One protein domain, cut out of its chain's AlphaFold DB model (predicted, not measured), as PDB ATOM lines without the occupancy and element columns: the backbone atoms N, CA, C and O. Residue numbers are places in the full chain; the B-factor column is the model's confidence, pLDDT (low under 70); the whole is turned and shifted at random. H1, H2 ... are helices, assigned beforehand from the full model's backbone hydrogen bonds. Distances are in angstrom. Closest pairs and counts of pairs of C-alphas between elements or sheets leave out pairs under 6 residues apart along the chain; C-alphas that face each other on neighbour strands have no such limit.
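Overview. This is residues 6 to 119 of the 421 residues of the protein "DNA helicase" of Mycobacterium tuberculosis CAS/NITR204 (UniProt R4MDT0). Two long helices, H3 and H6, spread as a V whose arms converge toward their last residues, with the shorter H4 between them and packed on both. H5 folds against the first turns of H6 with H1 packed on it, H7 folds back from the far end of H6, and H2 makes a corner at the start of H3; residues 18 to 23 and 99 to 110 stick out. The printed part has 114 residues with eight named helices, H1 to H8 in chain order, and no named strand, an all-helix domain. It is only just compact, close to loose, with a radius of gyration of the C-alphas of 15.7 A and spans of 45 by 37 by 25 A.

Arrangement. H1, residues 6 to 9, touches H5, residues 56 to 61; their closest C-alphas, Phe 9 and Met 56, are 5.0 A apart. H2, residues 14 to 20, and H3, residues 22 to 42, only just touch, with 3 pairs of C-alphas within 8 A, and only at the corner by their link, about perpendicular at 74 degrees; the closest C-alphas are Leu 17 and Leu 24, 6.5 A apart. With residues 35 to 39 alone, H3 touches H4, residues 44 to 53, at a steep tilt of 45 degrees, opposite ways; the closest C-alphas, Trp 35 and Val 47, are 5.4 A apart. The hub is H6, residues 66 to 86, which touches H4, H5 and one later helix. H4 and H6 run opposite ways at a shallow tilt of 30 degrees, closest at C-alphas Val 44 and His 81, 5.1 A apart. H5 and H6 form a helical hairpin at a steep tilt of 43 degrees, closest at C-alphas Val 60 and Gly 66, 4.9 A apart. H7, residues 91 to 103, touches H6 with residues 94 to 98 alone, at a steep tilt of 58 degrees, opposite ways; C-alphas Ala 84 and Leu 94 are closest, 6.5 A apart. H3 and H6 are apart, and H8, residues 116 to 119, touches no helix. In H2 to H7 every O i to N i+4 pair is within hydrogen-bond range; H1 and H8 are too short for such a pair.

Along the chain. H1 begins at C-alpha 6 (26.474, 25.347, -20.850). H3 measures 29.5 A, H4 14.5 A, H6 29.7 A and H7 18.4 A from first to last C-alpha. H6 begins at C-alpha 66 (18.224, 32.034, -31.408), and H8 ends at C-alpha 119 (6.190, 42.150, -38.011).

Size, cuts and confidence. The two C-alphas farthest apart are those of Asp 22 and Ala 119, 46.6 A. The printed part has no cut. The link from H7 to H8, residues 104 to 115, is long. Mean pLDDT of the printed part is 86.2; residues 6 to 7 and 105 to 119 are under 70.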
ATOM      1  N   ARG A   6      25.026  25.577 -20.688       58.81
ATOM      2  CA  ARG A   6      26.474  25.347 -20.850       58.81
ATOM      3  C   ARG A   6      26.927  25.473 -22.310       58.81
ATOM      4  O   ARG A   6      27.903  26.166 -22.588       58.81
ATOM      5  N   ALA A   7      26.150  24.913 -23.234       67.19
ATOM      6  CA  ALA A   7      26.425  24.994 -24.664       67.19
ATOM      7  C   ALA A   7      26.207  26.414 -25.217       67.19
ATOM      8  O   ALA A   7      26.850  26.807 -26.184       67.19
ATOM      9  N   MET A   8      25.327  27.214 -24.603       82.38
ATOM     10  CA  MET A   8      25.072  28.593 -25.038       82.38
ATOM     11  C   MET A   8      26.181  29.550 -24.579       82.38
ATOM     12  O   MET A   8      26.782  30.239 -25.406       82.38
ATOM     13  N   PHE A   9      26.488  29.571 -23.279       85.12
ATOM     14  CA  PHE A   9      27.429  30.535 -22.698       85.12
ATOM     15  C   PHE A   9      28.892  30.166 -22.916       85.12
ATOM     16  O   PHE A   9      29.666  31.050 -23.267       85.12
ATOM     17  N   PHE A  10      29.258  28.891 -22.786       88.12
ATOM     18  CA  PHE A  10      30.660  28.455 -22.845       88.12
ATOM     19  C   PHE A  10      30.985  27.680 -24.124       88.12
ATOM     20  O   PHE A  10      32.136  27.621 -24.526       88.12
ATOM     21  N   GLY A  11      29.972  27.157 -24.822       85.75
ATOM     22  CA  GLY A  11      30.192  26.335 -26.018       85.75
ATOM     23  C   GLY A  11      30.643  24.914 -25.709       85.75
ATOM     24  O   GLY A  11      30.997  24.183 -26.625       85.75
ATOM     25  N   GLU A  12      30.577  24.527 -24.438       88.81
ATOM     26  CA  GLU A  12      31.019  23.227 -23.959       88.81
ATOM     27  C   GLU A  12      29.913  22.183 -24.064       88.81
ATOM     28  O   GLU A  12      28.725  22.466 -23.854       88.81
ATOM     29  N   THR A  13      30.327  20.965 -24.390       87.19
ATOM     30  CA  THR A  13      29.456  19.817 -24.649       87.19
ATOM     31  C   THR A  13      29.576  18.792 -23.523       87.19
ATOM     32  O   THR A  13      30.409  18.923 -22.625       87.19
ATOM     33  N   ALA A  14      28.705  17.780 -23.520       86.44
ATOM     34  CA  ALA A  14      28.843  16.689 -22.557       86.44
ATOM     35  C   ALA A  14      30.113  15.874 -22.850       86.44
ATOM     36  O   ALA A  14      30.777  15.405 -21.932       86.44
ATOM     37  N   GLU A  15      30.468  15.772 -24.129       88.88
ATOM     38  CA  GLU A  15      31.640  15.084 -24.644       88.88
ATOM     39  C   GLU A  15      32.938  15.792 -24.235       88.88
ATOM     40  O   GLU A  15      33.841  15.128 -23.729       88.88
ATOM     41  N   SER A  16      33.026  17.126 -24.366       88.25
ATOM     42  CA  SER A  16      34.207  17.878 -23.896       88.25
ATOM     43  C   SER A  16      34.375  17.782 -22.381       88.25
ATOM     44  O   SER A  16      35.488  17.596 -21.894       88.25
ATOM     45  N   LEU A  17      33.271  17.796 -21.626       87.69
ATOM     46  CA  LEU A  17      33.317  17.587 -20.179       87.69
ATOM     47  C   LEU A  17      33.819  16.189 -19.797       87.69
ATOM     48  O   LEU A  17      34.606  16.071 -18.863       87.69
ATOM     49  N   ALA A  18      33.381  15.147 -20.504       91.38
ATOM     50  CA  ALA A  18      33.829  13.779 -20.250       91.38
ATOM     51  C   ALA A  18      35.302  13.562 -20.631       91.38
ATOM     52  O   ALA A  18      35.993  12.798 -19.965       91.38
ATOM     53  N   ALA A  19      35.777  14.228 -21.688       94.38
ATOM     54  CA  ALA A  19      37.148  14.096 -22.171       94.38
ATOM     55  C   ALA A  19      38.167  14.873 -21.320       94.38
ATOM     56  O   ALA A  19      39.271  14.386 -21.098       94.38
ATOM     57  N   GLU A  20      37.816  16.078 -20.864       92.50
ATOM     58  CA  GLU A  20      38.767  17.002 -20.230       92.50
ATOM     59  C   GLU A  20      38.608  17.127 -18.706       92.50
ATOM     60  O   GLU A  20      39.530  17.595 -18.038       92.50
ATOM     61  N   GLY A  21      37.457  16.734 -18.149       92.19
ATOM     62  CA  GLY A  21      37.216  16.685 -16.703       92.19
ATOM     63  C   GLY A  21      37.549  17.987 -15.963       92.19
ATOM     64  O   GLY A  21      36.951  19.044 -16.206       92.19
ATOM     65  N   ASP A  22      38.507  17.906 -15.038       93.31
ATOM     66  CA  ASP A  22      38.909  19.010 -14.161       93.31
ATOM     67  C   ASP A  22      39.525  20.180 -14.933       93.31
ATOM     68  O   ASP A  22      39.221  21.336 -14.638       93.31
ATOM     69  N   ALA A  23      40.286  19.909 -15.998       94.31
ATOM     70  CA  ALA A  23      40.916  20.957 -16.799       94.31
ATOM     71  C   ALA A  23      39.876  21.885 -17.445       94.31
ATOM     72  O   ALA A  23      40.055  23.105 -17.492       94.31
ATOM     73  N   LEU A  24      38.755  21.326 -17.914       92.38
ATOM     74  CA  LEU A  24      37.652  22.132 -18.427       92.38
ATOM     75  C   LEU A  24      36.973  22.926 -17.304       92.38
ATOM     76  O   LEU A  24      36.653  24.108 -17.474       92.38
ATOM     77  N   THR A  25      36.760  22.281 -16.157       91.31
ATOM     78  CA  THR A  25      36.136  22.907 -14.987       91.31
ATOM     79  C   THR A  25      36.936  24.123 -14.520       91.31
ATOM     80  O   THR A  25      36.345  25.180 -14.288       91.31
ATOM     81  N   ASP A  26      38.264  24.028 -14.491       94.56
ATOM     82  CA  ASP A  26      39.159  25.121 -14.106       94.56
ATOM     83  C   ASP A  26      39.100  26.306 -15.074       94.56
ATOM     84  O   ASP A  26      39.009  27.459 -14.635       94.56
ATOM     85  N   ARG A  27      39.066  26.053 -16.391       93.25
ATOM     86  CA  ARG A  27      38.915  27.120 -17.399       93.25
ATOM     87  C   ARG A  27      37.582  27.853 -17.259       93.25
ATOM     88  O   ARG A  27      37.537  29.088 -17.281       93.25
ATOM     89  N   VAL A  28      36.489  27.108 -17.076       92.31
ATOM     90  CA  VAL A  28      35.158  27.697 -16.865       92.31
ATOM     91  C   VAL A  28      35.117  28.469 -15.543       92.31
ATOM     92  O   VAL A  28      34.589  29.580 -15.499       92.31
ATOM     93  N   ALA A  29      35.718  27.938 -14.476       93.62
ATOM     94  CA  ALA A  29      35.810  28.618 -13.187       93.62
ATOM     95  C   ALA A  29      36.630  29.917 -13.267       93.62
ATOM     96  O   ALA A  29      36.262  30.902 -12.624       93.62
ATOM     97  N   GLY A  30      37.706  29.944 -14.059       95.75
ATOM     98  CA  GLY A  30      38.473  31.158 -14.356       95.75
ATOM     99  C   GLY A  30      37.609  32.223 -15.029       95.75
ATOM    100  O   GLY A  30      37.487  33.334 -14.517       95.75
ATOM    101  N   THR A  31      36.892  31.840 -16.087       94.50
ATOM    102  CA  THR A  31      35.960  32.734 -16.798       94.50
ATOM    103  C   THR A  31      34.877  33.291 -15.863       94.50
ATOM    104  O   THR A  31      34.557  34.477 -15.888       94.50
ATOM    105  N   LEU A  32      34.311  32.448 -14.992       93.06
ATOM    106  CA  LEU A  32      33.289  32.869 -14.031       93.06
ATOM    107  C   LEU A  32      33.825  33.849 -12.980       93.06
ATOM    108  O   LEU A  32      33.084  34.744 -12.567       93.06
ATOM    109  N   ARG A  33      35.085  33.704 -12.550       95.00
ATOM    110  CA  ARG A  33      35.743  34.656 -11.643       95.00
ATOM    111  C   ARG A  33      35.913  36.020 -12.310       95.00
ATOM    112  O   ARG A  33      35.471  37.016 -11.743       95.00
ATOM    113  N   GLU A  34      36.415  36.051 -13.542       95.50
ATOM    114  CA  GLU A  34      36.532  37.288 -14.330       95.50
ATOM    115  C   GLU A  34      35.173  37.977 -14.518       95.50
ATOM    116  O   GLU A  34      35.028  39.188 -14.339       95.50
ATOM    117  N   TRP A  35      34.130  37.202 -14.823       95.12
ATOM    118  CA  TRP A  35      32.780  37.738 -14.978       95.12
ATOM    119  C   TRP A  35      32.187  38.230 -13.655       95.12
ATOM    120  O   TRP A  35      31.465  39.228 -13.644       95.12
ATOM    121  N   ALA A  36      32.491  37.580 -12.529       93.81
ATOM    122  CA  ALA A  36      32.092  38.075 -11.217       93.81
ATOM    123  C   ALA A  36      32.722  39.447 -10.928       93.81
ATOM    124  O   ALA A  36      32.033  40.337 -10.421       93.81
ATOM    125  N   ASP A  37      33.979  39.659 -11.317       94.69
ATOM    126  CA  ASP A  37      34.646  40.956 -11.187       94.69
ATOM    127  C   ASP A  37      34.044  42.006 -12.129       94.69
ATOM    128  O   ASP A  37      33.767  43.132 -11.707       94.69
ATOM    129  N   HIS A  38      33.717  41.641 -13.372       94.56
ATOM    130  CA  HIS A  38      32.955  42.519 -14.266       94.56
ATOM    131  C   HIS A  38      31.615  42.940 -13.658       94.56
ATOM    132  O   HIS A  38      31.273  44.122 -13.699       94.56
ATOM    133  N   ALA A  39      30.876  42.008 -13.053       92.88
ATOM    134  CA  ALA A  39      29.607  42.315 -12.405       92.88
ATOM    135  C   ALA A  39      29.774  43.293 -11.234       92.88
ATOM    136  O   ALA A  39      28.971  44.214 -11.102       92.88
ATOM    137  N   ARG A  40      30.815  43.120 -10.406       90.25
ATOM    138  CA  ARG A  40      31.094  43.988  -9.248       90.25
ATOM    139  C   ARG A  40      31.517  45.396  -9.662       90.25
ATOM    140  O   ARG A  40      31.032  46.361  -9.087       90.25
ATOM    141  N   HIS A  41      32.407  45.513 -10.646       91.19
ATOM    142  CA  HIS A  41      33.025  46.795 -10.998       91.19
ATOM    143  C   HIS A  41      32.284  47.562 -12.094       91.19
ATOM    144  O   HIS A  41      32.339  48.787 -12.134       91.19
ATOM    145  N   ARG A  42      31.622  46.855 -13.015       91.38
ATOM    146  CA  ARG A  42      31.004  47.436 -14.222       91.38
ATOM    147  C   ARG A  42      29.537  47.036 -14.405       91.38
ATOM    148  O   ARG A  42      28.889  47.479 -15.351       91.38
ATOM    149  N   GLY A  43      28.993  46.223 -13.500       91.56
ATOM    150  CA  GLY A  43      27.606  45.772 -13.529       91.56
ATOM    151  C   GLY A  43      27.331  44.638 -14.524       91.56
ATOM    152  O   GLY A  43      28.180  44.211 -15.305       91.56
ATOM    153  N   VAL A  44      26.088  44.150 -14.510       93.50
ATOM    154  CA  VAL A  44      25.651  42.966 -15.281       93.50
ATOM    155  C   VAL A  44      25.785  43.142 -16.800       93.50
ATOM    156  O   VAL A  44      26.070  42.178 -17.510       93.50
ATOM    157  N   ALA A  45      25.659  44.369 -17.311       92.38
ATOM    158  CA  ALA A  45      25.864  44.657 -18.728       92.38
ATOM    159  C   ALA A  45      27.279  44.274 -19.207       92.38
ATOM    160  O   ALA A  45      27.429  43.765 -20.318       92.38
ATOM    161  N   ALA A  46      28.305  44.445 -18.364       94.69
ATOM    162  CA  ALA A  46      29.674  44.061 -18.699       94.69
ATOM    163  C   ALA A  46      29.841  42.539 -18.804       94.69
ATOM    164  O   ALA A  46      30.539  42.068 -19.697       94.69
ATOM    165  N   VAL A  47      29.145  41.767 -17.962       95.12
ATOM    166  CA  VAL A  47      29.115  40.297 -18.060       95.12
ATOM    167  C   VAL A  47      28.478  39.856 -19.372       95.12
ATOM    168  O   VAL A  47      29.016  38.997 -20.063       95.12
ATOM    169  N   PHE A  48      27.353  40.471 -19.749       94.94
ATOM    170  CA  PHE A  48      26.694  40.162 -21.016       94.94
ATOM    171  C   PHE A  48      27.603  40.461 -22.217       94.94
ATOM    172  O   PHE A  48      27.703  39.641 -23.126       94.94
ATOM    173  N   GLN A  49      28.325  41.588 -22.203       95.38
ATOM    174  CA  GLN A  49      29.299  41.907 -23.253       95.38
ATOM    175  C   GLN A  49      30.490  40.942 -23.272       95.38
ATOM    176  O   GLN A  49      30.887  40.492 -24.344       95.38
ATOM    177  N   ALA A  50      31.022  40.555 -22.110       95.38
ATOM    178  CA  ALA A  50      32.087  39.558 -22.026       95.38
ATOM    179  C   ALA A  50      31.636  38.199 -22.595       95.38
ATOM    180  O   ALA A  50      32.352  37.590 -23.388       95.38
ATOM    181  N   ALA A  51      30.409  37.766 -22.289       94.44
ATOM    182  CA  ALA A  51      29.825  36.555 -22.861       94.44
ATOM    183  C   ALA A  51      29.652  36.653 -24.389       94.44
ATOM    184  O   ALA A  51      29.931  35.693 -25.112       94.44
ATOM    185  N   GLN A  52      29.232  37.815 -24.901       94.44
ATOM    186  CA  GLN A  52      29.136  38.070 -26.341       94.44
ATOM    187  C   GLN A  52      30.503  37.953 -27.032       94.44
ATOM    188  O   GLN A  52      30.601  37.264 -28.049       94.44
ATOM    189  N   LEU A  53      31.550  38.561 -26.460       94.62
ATOM    190  CA  LEU A  53      32.929  38.475 -26.959       94.62
ATOM    191  C   LEU A  53      33.478  37.041 -26.904       94.62
ATOM    192  O   LEU A  53      34.131  36.604 -27.846       94.62
ATOM    193  N   ALA A  54      33.114  36.269 -25.876       92.44
ATOM    194  CA  ALA A  54      33.423  34.840 -25.759       92.44
ATOM    195  C   ALA A  54      32.623  33.943 -26.736       92.44
ATOM    196  O   ALA A  54      32.675  32.710 -26.668       92.44
ATOM    197  N   GLY A  55      31.841  34.535 -27.645       93.25
ATOM    198  CA  GLY A  55      31.150  33.834 -28.725       93.25
ATOM    199  C   GLY A  55      29.735  33.353 -28.402       93.25
ATOM    200  O   GLY A  55      29.146  32.654 -29.232       93.25
ATOM    201  N   MET A  56      29.154  33.735 -27.255       94.56
ATOM    202  CA  MET A  56      27.787  33.344 -26.876       94.56
ATOM    203  C   MET A  56      26.784  33.729 -27.968       94.56
ATOM    204  O   MET A  56      25.992  32.893 -28.392       94.56
ATOM    205  N   GLY A  57      26.851  34.957 -28.492       93.44
ATOM    206  CA  GLY A  57      25.917  35.436 -29.514       93.44
ATOM    207  C   GLY A  57      25.902  34.566 -30.771       93.44
ATOM    208  O   GLY A  57      24.834  34.181 -31.242       93.44
ATOM    209  N   ARG A  58      27.079  34.166 -31.278       93.38
ATOM    210  CA  ARG A  58      27.181  33.240 -32.422       93.38
ATOM    211  C   ARG A  58      26.556  31.879 -32.112       93.38
ATOM    212  O   ARG A  58      25.856  31.334 -32.963       93.38
ATOM    213  N   ARG A  59      26.803  31.339 -30.914       92.62
ATOM    214  CA  ARG A  59      26.266  30.041 -30.473       92.62
ATOM    215  C   ARG A  59      24.757  30.066 -30.259       92.62
ATOM    216  O   ARG A  59      24.094  29.080 -30.549       92.62
ATOM    217  N   VAL A  60      24.208  31.174 -29.769       92.00
ATOM    218  CA  VAL A  60      22.763  31.337 -29.583       92.00
ATOM    219  C   VAL A  60      22.080  31.506 -30.943       92.00
ATOM    220  O   VAL A  60      21.139  30.781 -31.249       92.00
ATOM    221  N   LEU A  61      22.599  32.373 -31.820       91.94
ATOM    222  CA  LEU A  61      22.018  32.639 -33.146       91.94
ATOM    223  C   LEU A  61      22.066  31.443 -34.113       91.94
ATOM    224  O   LEU A  61      21.265  31.373 -35.053       91.94
ATOM    225  N   SER A  62      22.985  30.494 -33.909       90.19
ATOM    226  CA  SER A  62      23.029  29.263 -34.705       90.19
ATOM    227  C   SER A  62      21.859  28.319 -34.397       90.19
ATOM    228  O   SER A  62      21.517  27.476 -35.230       90.19
ATOM    229  N   GLN A  63      21.192  28.488 -33.252       86.94
ATOM    230  CA  GLN A  63      20.072  27.653 -32.833       86.94
ATOM    231  C   GLN A  63      18.746  28.087 -33.465       86.94
ATOM    232  O   GLN A  63      18.543  29.216 -33.923       86.94
ATOM    233  N   ARG A  64      17.790  27.156 -33.494       84.44
ATOM    234  CA  ARG A  64      16.431  27.445 -33.953       84.44
ATOM    235  C   ARG A  64      15.720  28.305 -32.906       84.44
ATOM    236  O   ARG A  64      15.428  27.808 -31.830       84.44
ATOM    237  N   GLY A  65      15.380  29.542 -33.268       82.00
ATOM    238  CA  GLY A  65      14.806  30.518 -32.332       82.00
ATOM    239  C   GLY A  65      15.843  31.427 -31.669       82.00
ATOM    240  O   GLY A  65      15.459  32.290 -30.891       82.00
ATOM    241  N   GLY A  66      17.123  31.307 -32.040       87.12
ATOM    242  CA  GLY A  66      18.224  32.034 -31.408       87.12
ATOM    243  C   GLY A  66      18.105  33.559 -31.409       87.12
ATOM    244  O   GLY A  66      18.585  34.203 -30.487       87.12
ATOM    245  N   GLU A  67      17.440  34.164 -32.398       85.56
ATOM    246  CA  GLU A  67      17.165  35.614 -32.395       85.56
ATOM    247  C   GLU A  67      16.312  36.033 -31.189       85.56
ATOM    248  O   GLU A  67      16.569  37.065 -30.562       85.56
ATOM    249  N   ARG A  68      15.323  35.201 -30.841       84.69
ATOM    250  CA  ARG A  68      14.466  35.401 -29.675       84.69
ATOM    251  C   ARG A  68      15.245  35.157 -28.395       84.69
ATOM    252  O   ARG A  68      15.267  36.037 -27.549       84.69
ATOM    253  N   ASP A  69      15.941  34.026 -28.303       87.62
ATOM    254  CA  ASP A  69      16.721  33.684 -27.110       87.62
ATOM    255  C   ASP A  69      17.786  34.758 -26.815       87.62
ATOM    256  O   ASP A  69      17.950  35.171 -25.671       87.62
ATOM    257  N   LEU A  70      18.474  35.281 -27.838       90.31
ATOM    258  CA  LEU A  70      19.460  36.350 -27.662       90.31
ATOM    259  C   LEU A  70      18.814  37.663 -27.196       90.31
ATOM    260  O   LEU A  70      19.390  38.371 -26.368       90.31
ATOM    261  N   THR A  71      17.627  37.984 -27.708       88.06
ATOM    262  CA  THR A  71      16.876  39.179 -27.295       88.06
ATOM    263  C   THR A  71      16.370  39.048 -25.863       88.06
ATOM    264  O   THR A  71      16.498  39.996 -25.087       88.06
ATOM    265  N   ASP A  72      15.868  37.872 -25.489       87.62
ATOM    266  CA  ASP A  72      15.427  37.562 -24.131       87.62
ATOM    267  C   ASP A  72      16.616  37.620 -23.157       87.62
ATOM    268  O   ASP A  72      16.520  38.256 -22.109       87.62
ATOM    269  N   LEU A  73      17.780  37.068 -23.522       90.56
ATOM    270  CA  LEU A  73      19.010  37.167 -22.726       90.56
ATOM    271  C   LEU A  73      19.486  38.617 -22.558       90.56
ATOM    272  O   LEU A  73      19.844  39.020 -21.450       90.56
ATOM    273  N   ALA A  74      19.462  39.417 -23.627       91.19
ATOM    274  CA  ALA A  74      19.799  40.838 -23.557       91.19
ATOM    275  C   ALA A  74      18.819  41.605 -22.654       91.19
ATOM    276  O   ALA A  74      19.227  42.471 -21.878       91.19
ATOM    277  N   HIS A  75      17.528  41.270 -22.721       88.56
ATOM    278  CA  HIS A  75      16.514  41.872 -21.864       88.56
ATOM    279  C   HIS A  75      16.701  41.476 -20.395       88.56
ATOM    280  O   HIS A  75      16.675  42.348 -19.531       88.56
ATOM    281  N   ILE A  76      16.984  40.203 -20.103       90.50
ATOM    282  CA  ILE A  76      17.311  39.734 -18.750       90.50
ATOM    283  C   ILE A  76      18.538  40.478 -18.208       90.50
ATOM    284  O   ILE A  76      18.513  40.936 -17.068       90.50
ATOM    285  N   ALA A  77      19.588  40.657 -19.015       92.31
ATOM    286  CA  ALA A  77      20.765  41.426 -18.610       92.31
ATOM    287  C   ALA A  77      20.418  42.890 -18.283       92.31
ATOM    288  O   ALA A  77      20.917  43.425 -17.292       92.31
ATOM    289  N   GLN A  78      19.534  43.519 -19.068       91.44
ATOM    290  CA  GLN A  78      19.035  44.870 -18.798       91.44
ATOM    291  C   GLN A  78      18.258  44.927 -17.473       91.44
ATOM    292  O   GLN A  78      18.561  45.773 -16.634       91.44
ATOM    293  N   LEU A  79      17.305  44.014 -17.260       91.44
ATOM    294  CA  LEU A  79      16.499  43.955 -16.035       91.44
ATOM    295  C   LEU A  79      17.367  43.734 -14.792       91.44
ATOM    296  O   LEU A  79      17.183  44.400 -13.778       91.44
ATOM    297  N   LEU A  80      18.345  42.832 -14.880       92.69
ATOM    298  CA  LEU A  80      19.289  42.578 -13.794       92.69
ATOM    299  C   LEU A  80      20.177  43.792 -13.510       92.69
ATOM    300  O   LEU A  80      20.444  44.085 -12.349       92.69
ATOM    301  N   HIS A  81      20.635  44.500 -14.545       92.38
ATOM    302  CA  HIS A  81      21.421  45.721 -14.375       92.38
ATOM    303  C   HIS A  81      20.601  46.834 -13.706       92.38
ATOM    304  O   HIS A  81      21.080  47.493 -12.785       92.38
ATOM    305  N   GLU A  82      19.348  47.001 -14.124       91.88
ATOM    306  CA  GLU A  82      18.418  47.970 -13.551       91.88
ATOM    307  C   GLU A  82      18.088  47.650 -12.087       91.88
ATOM    308  O   GLU A  82      18.161  48.537 -11.238       91.88
ATOM    309  N   ALA A  83      17.806  46.382 -11.766       92.50
ATOM    310  CA  ALA A  83      17.577  45.928 -10.395       92.50
ATOM    311  C   ALA A  83      18.826  46.112  -9.519       92.50
ATOM    312  O   ALA A  83      18.722  46.607  -8.398       92.50
ATOM    313  N   ALA A  84      20.017  45.793 -10.045       92.88
ATOM    314  CA  ALA A  84      21.284  46.002  -9.341       92.88
ATOM    315  C   ALA A  84      21.460  47.466  -8.938       92.88
ATOM    316  O   ALA A  84      21.858  47.751  -7.812       92.88
ATOM    317  N   HIS A  85      21.140  48.388  -9.849       90.19
ATOM    318  CA  HIS A  85      21.308  49.815  -9.620       90.19
ATOM    319  C   HIS A  85      20.217  50.399  -8.712       90.19
ATOM    320  O   HIS A  85      20.526  51.091  -7.743       90.19
ATOM    321  N   ARG A  86      18.943  50.096  -8.992       92.06
ATOM    322  CA  ARG A  86      17.787  50.637  -8.261       92.06
ATOM    323  C   ARG A  86      17.727  50.139  -6.821       92.06
ATOM    324  O   ARG A  86      17.484  50.928  -5.916       92.06
ATOM    325  N   GLU A  87      17.942  48.843  -6.616       92.31
ATOM    326  CA  GLU A  87      17.837  48.192  -5.305       92.31
ATOM    327  C   GLU A  87      19.210  48.038  -4.617       92.31
ATOM    328  O   GLU A  87      19.290  47.485  -3.524       92.31
ATOM    329  N   ARG A  88      20.297  48.531  -5.240       90.81
ATOM    330  CA  ARG A  88      21.691  48.432  -4.753       90.81
ATOM    331  C   ARG A  88      22.096  47.003  -4.365       90.81
ATOM    332  O   ARG A  88      22.745  46.772  -3.345       90.81
ATOM    333  N   LEU A  89      21.705  46.028  -5.183       92.56
ATOM    334  CA  LEU A  89      21.922  44.607  -4.911       92.56
ATOM    335  C   LEU A  89      23.308  44.140  -5.374       92.56
ATOM    336  O   LEU A  89      23.691  44.329  -6.526       92.56
ATOM    337  N   GLY A  90      24.019  43.428  -4.495       90.06
ATOM    338  CA  GLY A  90      25.177  42.611  -4.872       90.06
ATOM    339  C   GLY A  90      24.774  41.290  -5.547       90.06
ATOM    340  O   GLY A  90      23.593  40.950  -5.630       90.06
ATOM    341  N   LEU A  91      25.757  40.492  -5.986       91.75
ATOM    342  CA  LEU A  91      25.523  39.225  -6.709       91.75
ATOM    343  C   LEU A  91      24.556  38.244  -6.004       91.75
ATOM    344  O   LEU A  91      23.653  37.739  -6.678       91.75
ATOM    345  N   PRO A  92      24.663  37.976  -4.684       93.38
ATOM    346  CA  PRO A  92      23.703  37.104  -3.999       93.38
ATOM    347  C   PRO A  92      22.279  37.676  -4.009       93.38
ATOM    348  O   PRO A  92      21.325  36.948  -4.278       93.38
ATOM    349  N   GLY A  93      22.144  38.990  -3.801       94.25
ATOM    350  CA  GLY A  93      20.859  39.689  -3.835       94.25
ATOM    351  C   GLY A  93      20.217  39.653  -5.221       94.25
ATOM    352  O   GLY A  93      19.027  39.374  -5.338       94.25
ATOM    353  N   LEU A  94      21.011  39.835  -6.280       93.56
ATOM    354  CA  LEU A  94      20.558  39.716  -7.668       93.56
ATOM    355  C   LEU A  94      20.104  38.302  -8.026       93.56
ATOM    356  O   LEU A  94      19.081  38.134  -8.687       93.56
ATOM    357  N   ARG A  95      20.830  37.277  -7.567       93.44
ATOM    358  CA  ARG A  95      20.422  35.873  -7.728       93.44
ATOM    359  C   ARG A  95      19.056  35.631  -7.088       93.44
ATOM    360  O   ARG A  95      18.196  34.994  -7.700       93.44
ATOM    361  N   ASP A  96      18.856  36.117  -5.868       94.44
ATOM    362  CA  ASP A  96      17.611  35.905  -5.130       94.44
ATOM    363  C   ASP A  96      16.460  36.720  -5.728       94.44
ATOM    364  O   ASP A  96      15.349  36.205  -5.869       94.44
ATOM    365  N   TRP A  97      16.739  37.940  -6.187       93.06
ATOM    366  CA  TRP A  97      15.814  38.750  -6.972       93.06
ATOM    367  C   TRP A  97      15.363  38.016  -8.240       93.06
ATOM    368  O   TRP A  97      14.163  37.837  -8.440       93.06
ATOM    369  N   LEU A  98      16.297  37.483  -9.038       91.19
ATOM    370  CA  LEU A  98      15.979  36.742 -10.261       91.19
ATOM    371  C   LEU A  98      15.144  35.492  -9.967       91.19
ATOM    372  O   LEU A  98      14.182  35.206 -10.677       91.19
ATOM    373  N   ARG A  99      15.468  34.758  -8.894       91.81
ATOM    374  CA  ARG A  99      14.679  33.600  -8.448       91.81
ATOM    375  C   ARG A  99      13.260  33.991  -8.049       91.81
ATOM    376  O   ARG A  99      12.333  33.247  -8.360       91.81
ATOM    377  N   ARG A 100      13.071  35.131  -7.374       90.81
ATOM    378  CA  ARG A 100      11.735  35.653  -7.047       90.81
ATOM    379  C   ARG A 100      10.961  36.016  -8.311       90.81
ATOM    380  O   ARG A 100       9.831  35.563  -8.446       90.81
ATOM    381  N   GLN A 101      11.579  36.732  -9.252       87.69
ATOM    382  CA  GLN A 101      10.943  37.076 -10.531       87.69
ATOM    383  C   GLN A 101      10.560  35.825 -11.336       87.69
ATOM    384  O   GLN A 101       9.447  35.731 -11.842       87.69
ATOM    385  N   ALA A 102      11.430  34.810 -11.381       86.19
ATOM    386  CA  ALA A 102      11.139  33.542 -12.052       86.19
ATOM    387  C   ALA A 102       9.983  32.762 -11.394       86.19
ATOM    388  O   ALA A 102       9.231  32.077 -12.087       86.19
ATOM    389  N   LYS A 103       9.827  32.864 -10.067       86.00
ATOM    390  CA  LYS A 103       8.738  32.220  -9.313       86.00
ATOM    391  C   LYS A 103       7.414  32.977  -9.381       86.00
ATOM    392  O   LYS A 103       6.370  32.341  -9.297       86.00
ATOM    393  N   ALA A 104       7.446  34.302  -9.518       77.75
ATOM    394  CA  ALA A 104       6.250  35.143  -9.522       77.75
ATOM    395  C   ALA A 104       5.319  34.889 -10.728       77.75
ATOM    396  O   ALA A 104       4.167  35.313 -10.709       77.75
ATOM    397  N   GLY A 105       5.779  34.157 -11.753       63.41
ATOM    398  CA  GLY A 105       5.031  33.978 -12.998       63.41
ATOM    399  C   GLY A 105       5.006  35.264 -13.827       63.41
ATOM    400  O   GLY A 105       5.517  36.294 -13.399       63.41
ATOM    401  N   ALA A 106       4.478  35.186 -15.054       58.00
ATOM    402  CA  ALA A 106       4.545  36.265 -16.042       58.00
ATOM    403  C   ALA A 106       4.089  37.618 -15.459       58.00
ATOM    404  O   ALA A 106       2.896  37.846 -15.260       58.00
ATOM    405  N   GLY A 107       5.057  38.505 -15.210       56.25
ATOM    406  CA  GLY A 107       4.812  39.910 -14.906       56.25
ATOM    407  C   GLY A 107       4.154  40.639 -16.087       56.25
ATOM    408  O   GLY A 107       3.813  40.018 -17.100       56.25
ATOM    409  N   PRO A 108       3.966  41.966 -15.989       53.19
ATOM    410  CA  PRO A 108       3.319  42.764 -17.026       53.19
ATOM    411  C   PRO A 108       3.867  42.456 -18.433       53.19
ATOM    412  O   PRO A 108       5.079  42.283 -18.584       53.19
ATOM    413  N   PRO A 109       3.021  42.429 -19.482       52.53
ATOM    414  CA  PRO A 109       3.420  42.095 -20.856       52.53
ATOM    415  C   PRO A 109       4.507  43.013 -21.441       52.53
ATOM    416  O   PRO A 109       5.093  42.678 -22.468       52.53
ATOM    417  N   GLU A 110       4.805  44.130 -20.776       47.66
ATOM    418  CA  GLU A 110       5.925  45.033 -21.064       47.66
ATOM    419  C   GLU A 110       7.297  44.329 -21.080       47.66
ATOM    420  O   GLU A 110       8.223  44.814 -21.724       47.66
ATOM    421  N   HIS A 111       7.411  43.146 -20.463       51.97
ATOM    422  CA  HIS A 111       8.644  42.349 -20.407       51.97
ATOM    423  C   HIS A 111       8.876  41.443 -21.633       51.97
ATOM    424  O   HIS A 111       9.896  40.764 -21.714       51.97
ATOM    425  N   ASN A 112       7.947  41.385 -22.595       56.03
ATOM    426  CA  ASN A 112       8.124  40.593 -23.818       56.03
ATOM    427  C   ASN A 112       8.399  41.533 -24.995       56.03
ATOM    428  O   ASN A 112       7.474  42.033 -25.643       56.03
ATOM    429  N   ARG A 113       9.683  41.809 -25.255       61.78
ATOM    430  CA  ARG A 113      10.084  42.595 -26.427       61.78
ATOM    431  C   ARG A 113       9.690  41.843 -27.695       61.78
ATOM    432  O   ARG A 113      10.117  40.718 -27.929       61.78
ATOM    433  N   ARG A 114       8.887  42.498 -28.532       60.22
ATOM    434  CA  ARG A 114       8.598  42.023 -29.887       60.22
ATOM    435  C   ARG A 114       9.831  42.211 -30.757       60.22
ATOM    436  O   ARG A 114      10.449  43.273 -30.715       60.22
ATOM    437  N   LEU A 115      10.161  41.192 -31.543       60.44
ATOM    438  CA  LEU A 115      11.212  41.300 -32.546       60.44
ATOM    439  C   LEU A 115      10.678  42.065 -33.758       60.44
ATOM    440  O   LEU A 115       9.518  41.905 -34.136       60.44
ATOM    441  N   ASP A 116      11.538  42.819 -34.438       54.22
ATOM    442  CA  ASP A 116      11.178  43.434 -35.723       54.22
ATOM    443  C   ASP A 116      10.838  42.370 -36.787       54.22
ATOM    444  O   ASP A 116      10.013  42.607 -37.672       54.22
ATOM    445  N   SER A 117      11.397  41.157 -36.672       58.94
ATOM    446  CA  SER A 117      11.051  40.014 -37.528       58.94
ATOM    447  C   SER A 117       9.629  39.481 -37.290       58.94
ATOM    448  O   SER A 117       9.021  38.948 -38.224       58.94
ATOM    449  N   ASP A 118       9.036  39.709 -36.109       61.25
ATOM    450  CA  ASP A 118       7.644  39.332 -35.813       61.25
ATOM    451  C   ASP A 118       6.639  40.161 -36.630       61.25
ATOM    452  O   ASP A 118       5.496  39.740 -36.825       61.25
ATOM    453  N   ALA A 119       7.045  41.322 -37.161       61.88
ATOM    454  CA  ALA A 119       6.190  42.150 -38.011       61.88
ATOM    455  C   ALA A 119       5.824  41.461 -39.339       61.88
ATOM    456  O   ALA A 119       4.757  41.726 -39.892       61.88
TER     457      ALA A 119